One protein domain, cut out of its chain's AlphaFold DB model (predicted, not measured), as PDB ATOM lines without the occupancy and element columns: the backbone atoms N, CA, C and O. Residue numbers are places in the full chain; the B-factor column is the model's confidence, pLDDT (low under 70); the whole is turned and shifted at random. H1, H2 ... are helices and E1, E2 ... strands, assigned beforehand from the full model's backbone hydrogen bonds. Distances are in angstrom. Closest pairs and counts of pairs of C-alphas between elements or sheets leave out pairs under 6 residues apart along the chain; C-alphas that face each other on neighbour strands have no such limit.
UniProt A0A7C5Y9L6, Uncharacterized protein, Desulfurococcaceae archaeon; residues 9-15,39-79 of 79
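What this domain is: This is residues 9 to 15 and 39 to 79 of the 79 residues of an uncharacterized protein of Desulfurococcaceae archaeon (UniProt A0A7C5Y9L6). A small ribbon of two parallel strands, E1 and E2, sits at one end of a flat model, and a helical hairpin, H1 and H2 side by side, makes the other end. H2 is between H1 and the ribbon, and E2 folds back from the last residues of H2, with E1 along it. The printed part has 48 residues with two named helices and two named strands, in the order E1, H1, H2, E2; the class is mixed, helices and strands. It is only just loose, close to compact, with a radius of gyration of the C-alphas of 11.8 A, and spans 33 by 25 by 13 A.

Where its parts are: Find C-alpha 9 at (-7.931, 29.157, -1.836); from there E1 runs through residues 9 to 13, 12.6 A. E2, residues 72 to 78, covers 19.3 A and ends at C-alpha 78, (2.404, 19.735, 0.366). Look at C-alpha 56, (-6.573, 14.051, -13.858), for the beginning of H2, residues 56 to 70, 20.9 A long. H1, residues 40 to 48, measures 11.7 A.

How they stand to each other: Begin at the sheet, where E1 and E2 are parallel neighbours with 20 degrees between their directions. Look there for N 9 and O 73 at 2.8 A and N 75 and O 9 at 2.9 A, within hydrogen-bond range. H2 and E2 come closest at the C-alphas of Ala 67 and Lys 73, 6.3 A, while E1 and H2 are apart. H1 and H2 form a helical hairpin: they touch, closest at the C-alphas of Leu 43 and Ile 66, 6.5 A, at a shallow tilt of 17 degrees, opposite ways. H1 and E2 are apart. In H1 and H2 every O i to N i+4 pair is within hydrogen-bond range.

The domain as a whole: The two C-alphas farthest apart are those of Glu 41 and Ile 79, 34.0 A. Residues 16 to 38 are not printed, and C-alphas 15 and 39 are 31.3 A apart across that cut. The link from H2 to E2 is tight and that from H1 to H2 is short; residues 52 to 57, of which 56 and 57 belong to H2, stand free. Mean pLDDT of the printed part is 81.9, with residues 13, 15, 54 and 79 under 70.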
ATOM      1  N   ILE A   9      -7.550  30.425  -2.454       76.75
ATOM      2  CA  ILE A   9      -7.931  29.157  -1.836       76.75
ATOM      3  C   ILE A   9      -6.657  28.329  -1.691       76.75
ATOM      4  O   ILE A   9      -5.990  28.003  -2.675       76.75
ATOM      5  N   VAL A  10      -6.293  28.019  -0.449       76.06
ATOM      6  CA  VAL A  10      -5.111  27.212  -0.131       76.06
ATOM      7  C   VAL A  10      -5.566  25.788   0.160       76.06
ATOM      8  O   VAL A  10      -6.260  25.549   1.145       76.06
ATOM      9  N   CYS A  11      -5.144  24.848  -0.678       71.94
ATOM     10  CA  CYS A  11      -5.383  23.423  -0.489       71.94
ATOM     11  C   CYS A  11      -4.111  22.789   0.085       71.94
ATOM     12  O   CYS A  11      -3.089  22.689  -0.602       71.94
ATOM     13  N   ILE A  12      -4.164  22.394   1.358       73.12
ATOM     14  CA  ILE A  12      -3.096  21.637   2.021       73.12
ATOM     15  C   ILE A  12      -3.386  20.161   1.802       73.12
ATOM     16  O   ILE A  12      -4.462  19.691   2.165       73.12
ATOM     17  N   ILE A  13      -2.456  19.454   1.169       66.88
ATOM     18  CA  ILE A  13      -2.667  18.063   0.785       66.88
ATOM     19  C   ILE A  13      -1.451  17.228   1.162       66.88
ATOM     20  O   ILE A  13      -0.326  17.555   0.780       66.88
ATOM     21  N   GLU A  14      -1.701  16.126   1.862       70.81
ATOM     22  CA  GLU A  14      -0.685  15.136   2.212       70.81
ATOM     23  C   GLU A  14      -0.049  14.532   0.955       70.81
ATOM     24  O   GLU A  14      -0.734  14.172  -0.015       70.81
ATOM     25  N   ARG A  15       1.286  14.424   0.961       67.25
ATOM     26  CA  ARG A  15       2.064  13.973  -0.201       67.25
ATOM     27  C   ARG A  15       1.732  12.547  -0.659       67.25
ATOM     28  O   ARG A  15       1.940  12.268  -1.840       67.25
ATOM     29  N   LYS A  39     -22.990  31.698  -7.617       91.56
ATOM     30  CA  LYS A  39     -22.574  31.263  -8.967       91.56
ATOM     31  C   LYS A  39     -22.748  29.758  -9.185       91.56
ATOM     32  O   LYS A  39     -21.922  29.108  -9.823       91.56
ATOM     33  N   GLU A  40     -23.744  29.164  -8.530       89.69
ATOM     34  CA  GLU A  40     -23.952  27.711  -8.555       89.69
ATOM     35  C   GLU A  40     -24.356  27.221  -9.953       89.69
ATOM     36  O   GLU A  40     -23.882  26.171 -10.379       89.69
ATOM     37  N   GLU A  41     -25.144  28.005 -10.696       89.94
ATOM     38  CA  GLU A  41     -25.566  27.667 -12.062       89.94
ATOM     39  C   GLU A  41     -24.400  27.724 -13.058       89.94
ATOM     40  O   GLU A  41     -24.177  26.763 -13.793       89.94
ATOM     41  N   GLU A  42     -23.599  28.798 -13.055       90.31
ATOM     42  CA  GLU A  42     -22.443  28.902 -13.954       90.31
ATOM     43  C   GLU A  42     -21.390  27.839 -13.650       90.31
ATOM     44  O   GLU A  42     -20.757  27.299 -14.558       90.31
ATOM     45  N   LEU A  43     -21.212  27.510 -12.368       88.94
ATOM     46  CA  LEU A  43     -20.351  26.408 -11.981       88.94
ATOM     47  C   LEU A  43     -20.908  25.065 -12.469       88.94
ATOM     48  O   LEU A  43     -20.130  24.220 -12.910       88.94
ATOM     49  N   TRP A  44     -22.223  24.848 -12.383       86.56
ATOM     50  CA  TRP A  44     -22.840  23.593 -12.806       86.56
ATOM     51  C   TRP A  44     -22.646  23.348 -14.301       86.56
ATOM     52  O   TRP A  44     -22.323  22.227 -14.690       86.56
ATOM     53  N   GLU A  45     -22.749  24.388 -15.130       88.88
ATOM     54  CA  GLU A  45     -22.490  24.286 -16.570       88.88
ATOM     55  C   GLU A  45     -21.046  23.872 -16.883       88.88
ATOM     56  O   GLU A  45     -20.829  23.018 -17.745       88.88
ATOM     57  N   ILE A  46     -20.067  24.401 -16.139       87.50
ATOM     58  CA  ILE A  46     -18.664  23.973 -16.249       87.50
ATOM     59  C   ILE A  46     -18.534  22.522 -15.778       87.50
ATOM     60  O   ILE A  46     -18.063  21.661 -16.513       87.50
ATOM     61  N   PHE A  47     -18.991  22.216 -14.563       81.75
ATOM     62  CA  PHE A  47     -18.777  20.914 -13.933       81.75
ATOM     63  C   PHE A  47     -19.475  19.762 -14.669       81.75
ATOM     64  O   PHE A  47     -18.925  18.665 -14.764       81.75
ATOM     65  N   LYS A  48     -20.662  19.996 -15.239       84.00
ATOM     66  CA  LYS A  48     -21.445  18.989 -15.971       84.00
ATOM     67  C   LYS A  48     -20.643  18.329 -17.090       84.00
ATOM     68  O   LYS A  48     -20.750  17.113 -17.254       84.00
ATOM     69  N   GLN A  49     -19.815  19.097 -17.800       78.00
ATOM     70  CA  GLN A  49     -18.973  18.599 -18.894       78.00
ATOM     71  C   GLN A  49     -17.930  17.571 -18.431       78.00
ATOM     72  O   GLN A  49     -17.505  16.734 -19.220       78.00
ATOM     73  N   TYR A  50     -17.579  17.587 -17.143       74.62
ATOM     74  CA  TYR A  50     -16.492  16.790 -16.576       74.62
ATOM     75  C   TYR A  50     -16.938  15.894 -15.413       74.62
ATOM     76  O   TYR A  50     -16.118  15.212 -14.803       74.62
ATOM     77  N   SER A  51     -18.244  15.847 -15.128       71.19
ATOM     78  CA  SER A  51     -18.848  15.122 -13.999       71.19
ATOM     79  C   SER A  51     -18.583  13.608 -13.988       71.19
ATOM     80  O   SER A  51     -18.733  12.966 -12.951       71.19
ATOM     81  N   GLN A  52     -18.174  13.036 -15.125       71.31
ATOM     82  CA  GLN A  52     -17.830  11.618 -15.282       71.31
ATOM     83  C   GLN A  52     -16.336  11.383 -15.556       71.31
ATOM     84  O   GLN A  52     -15.926  10.247 -15.793       71.31
ATOM     85  N   SER A  53     -15.515  12.436 -15.543       71.69
ATOM     86  CA  SER A  53     -14.100  12.312 -15.870       71.69
ATOM     87  C   SER A  53     -13.310  11.666 -14.733       71.69
ATOM     88  O   SER A  53     -13.329  12.122 -13.592       71.69
ATOM     89  N   MET A  54     -12.560  10.617 -15.070       67.06
ATOM     90  CA  MET A  54     -11.497  10.059 -14.224       67.06
ATOM     91  C   MET A  54     -10.105  10.523 -14.682       67.06
ATOM     92  O   MET A  54      -9.088  10.030 -14.196       67.06
ATOM     93  N   ASN A  55     -10.043  11.454 -15.635       82.44
ATOM     94  CA  ASN A  55      -8.797  11.970 -16.168       82.44
ATOM     95  C   ASN A  55      -8.319  13.150 -15.317       82.44
ATOM     96  O   ASN A  55      -8.980  14.180 -15.199       82.44
ATOM     97  N   THR A  56      -7.136  13.017 -14.726       78.31
ATOM     98  CA  THR A  56      -6.573  14.051 -13.858       78.31
ATOM     99  C   THR A  56      -6.310  15.370 -14.582       78.31
ATOM    100  O   THR A  56      -6.353  16.411 -13.927       78.31
ATOM    101  N   ASP A  57      -6.058  15.353 -15.890       83.69
ATOM    102  CA  ASP A  57      -5.781  16.564 -16.677       83.69
ATOM    103  C   ASP A  57      -7.067  17.351 -16.965       83.69
ATOM    104  O   ASP A  57      -7.101  18.583 -16.909       83.69
ATOM    105  N   GLU A  58      -8.167  16.632 -17.186       83.75
ATOM    106  CA  GLU A  58      -9.503  17.224 -17.277       83.75
ATOM    107  C   GLU A  58      -9.907  17.845 -15.936       83.75
ATOM    108  O   GLU A  58     -10.393  18.974 -15.906       83.75
ATOM    109  N   LEU A  59      -9.600  17.188 -14.811       82.44
ATOM    110  CA  LEU A  59      -9.827  17.762 -13.481       82.44
ATOM    111  C   LEU A  59      -9.012  19.047 -13.234       82.44
ATOM    112  O   LEU A  59      -9.533  19.977 -12.621       82.44
ATOM    113  N   ASP A  60      -7.769  19.150 -13.719       85.25
ATOM    114  CA  ASP A  60      -6.997  20.405 -13.617       85.25
ATOM    115  C   ASP A  60      -7.615  21.527 -14.455       85.25
ATOM    116  O   ASP A  60      -7.644  22.686 -14.030       85.25
ATOM    117  N   THR A  61      -8.142  21.177 -15.630       88.50
ATOM    118  CA  THR A  61      -8.842  22.118 -16.508       88.50
ATOM    119  C   THR A  61     -10.078  22.675 -15.804       88.50
ATOM    120  O   THR A  61     -10.209  23.894 -15.688       88.50
ATOM    121  N   VAL A  62     -10.901  21.800 -15.218       87.81
ATOM    122  CA  VAL A  62     -12.078  22.169 -14.412       87.81
ATOM    123  C   VAL A  62     -11.707  23.091 -13.261       87.81
ATOM    124  O   VAL A  62     -12.313  24.147 -13.082       87.81
ATOM    125  N   ILE A  63     -10.690  22.716 -12.480       89.12
ATOM    126  CA  ILE A  63     -10.226  23.513 -11.340       89.12
ATOM    127  C   ILE A  63      -9.816  24.914 -11.807       89.12
ATOM    128  O   ILE A  63     -10.188  25.903 -11.178       89.12
ATOM    129  N   SER A  64      -9.094  25.019 -12.925       90.19
ATOM    130  CA  SER A  64      -8.684  26.297 -13.515       90.19
ATOM    131  C   SER A  64      -9.875  27.131 -14.009       90.19
ATOM    132  O   SER A  64      -9.917  28.339 -13.767       90.19
ATOM    133  N   GLU A  65     -10.854  26.524 -14.679       90.69
ATOM    134  CA  GLU A  65     -12.049  27.223 -15.172       90.69
ATOM    135  C   GLU A  65     -12.919  27.751 -14.031       90.69
ATOM    136  O   GLU A  65     -13.279  28.934 -14.021       90.69
ATOM    137  N   ILE A  66     -13.171  26.925 -13.013       89.69
ATOM    138  CA  ILE A  66     -13.928  27.344 -11.832       89.69
ATOM    139  C   ILE A  66     -13.153  28.417 -11.053       89.69
ATOM    140  O   ILE A  66     -13.731  29.421 -10.633       89.69
ATOM    141  N   ALA A  67     -11.834  28.276 -10.900       89.12
ATOM    142  CA  ALA A  67     -11.013  29.282 -10.232       89.12
ATOM    143  C   ALA A  67     -11.104  30.658 -10.924       89.12
ATOM    144  O   ALA A  67     -11.266  31.684 -10.256       89.12
ATOM    145  N   LYS A  68     -11.089  30.687 -12.266       90.81
ATOM    146  CA  LYS A  68     -11.303  31.911 -13.056       90.81
ATOM    147  C   LYS A  68     -12.700  32.494 -12.842       90.81
ATOM    148  O   LYS A  68     -12.810  33.698 -12.599       90.81
ATOM    149  N   LEU A  69     -13.747  31.663 -12.879       89.94
ATOM    150  CA  LEU A  69     -15.133  32.081 -12.629       89.94
ATOM    151  C   LEU A  69     -15.277  32.757 -11.256       89.94
ATOM    152  O   LEU A  69     -15.921  33.803 -11.118       89.94
ATOM    153  N   LEU A  70     -14.648  32.181 -10.234       88.56
ATOM    154  CA  LEU A  70     -14.714  32.660  -8.854       88.56
ATOM    155  C   LEU A  70     -13.718  33.785  -8.544       88.56
ATOM    156  O   LEU A  70     -13.792  34.363  -7.459       88.56
ATOM    157  N   ARG A  71     -12.830  34.122  -9.494       88.81
ATOM    158  CA  ARG A  71     -11.696  35.047  -9.314       88.81
ATOM    159  C   ARG A  71     -10.847  34.676  -8.099       88.81
ATOM    160  O   ARG A  71     -10.480  35.532  -7.298       88.81
ATOM    161  N   VAL A  72     -10.572  33.381  -7.959       86.81
ATOM    162  CA  VAL A  72      -9.743  32.836  -6.886       86.81
ATOM    163  C   VAL A  72      -8.471  32.226  -7.445       86.81
ATOM    164  O   VAL A  72      -8.459  31.651  -8.531       86.81
ATOM    165  N   LYS A  73      -7.389  32.308  -6.676       87.44
ATOM    166  CA  LYS A  73      -6.157  31.569  -6.957       87.44
ATOM    167  C   LYS A  73      -6.128  30.286  -6.134       87.44
ATOM    168  O   LYS A  73      -6.163  30.357  -4.909       87.44
ATOM    169  N   VAL A  74      -6.020  29.133  -6.789       83.81
ATOM    170  CA  VAL A  74      -5.805  27.845  -6.111       83.81
ATOM    171  C   VAL A  74      -4.309  27.654  -5.871       83.81
ATOM    172  O   VAL A  74      -3.506  27.768  -6.796       83.81
ATOM    173  N   VAL A  75      -3.923  27.393  -4.623       82.69
ATOM    174  CA  VAL A  75      -2.530  27.141  -4.233       82.69
ATOM    175  C   VAL A  75      -2.432  25.788  -3.551       82.69
ATOM    176  O   VAL A  75      -3.036  25.573  -2.500       82.69
ATOM    177  N   TYR A  76      -1.616  24.906  -4.117       78.38
ATOM    178  CA  TYR A  76      -1.295  23.613  -3.530       78.38
ATOM    179  C   TYR A  76      -0.120  23.746  -2.562       78.38
ATOM    180  O   TYR A  76       0.940  24.261  -2.927       78.38
ATOM    181  N   LYS A  77      -0.298  23.277  -1.327       78.62
ATOM    182  CA  LYS A  77       0.792  23.099  -0.363       78.62
ATOM    183  C   LYS A  77       0.890  21.631   0.019       78.62
ATOM    184  O   LYS A  77      -0.110  21.020   0.384       78.62
ATOM    185  N   HIS A  78       2.100  21.095  -0.060       71.62
ATOM    186  CA  HIS A  78       2.404  19.735   0.366       71.62
ATOM    187  C   HIS A  78       2.967  19.764   1.784       71.62
ATOM    188  O   HIS A  78       3.841  20.589   2.067       71.62
ATOM    189  N   ILE A  79       2.457  18.875   2.631       68.81
ATOM    190  CA  ILE A  79       2.999  18.560   3.958       68.81
ATOM    191  C   ILE A  79       3.522  17.129   3.972       68.81
ATOM    192  O   ILE A  79       2.977  16.300   3.199       68.81
TER     193      ILE A  79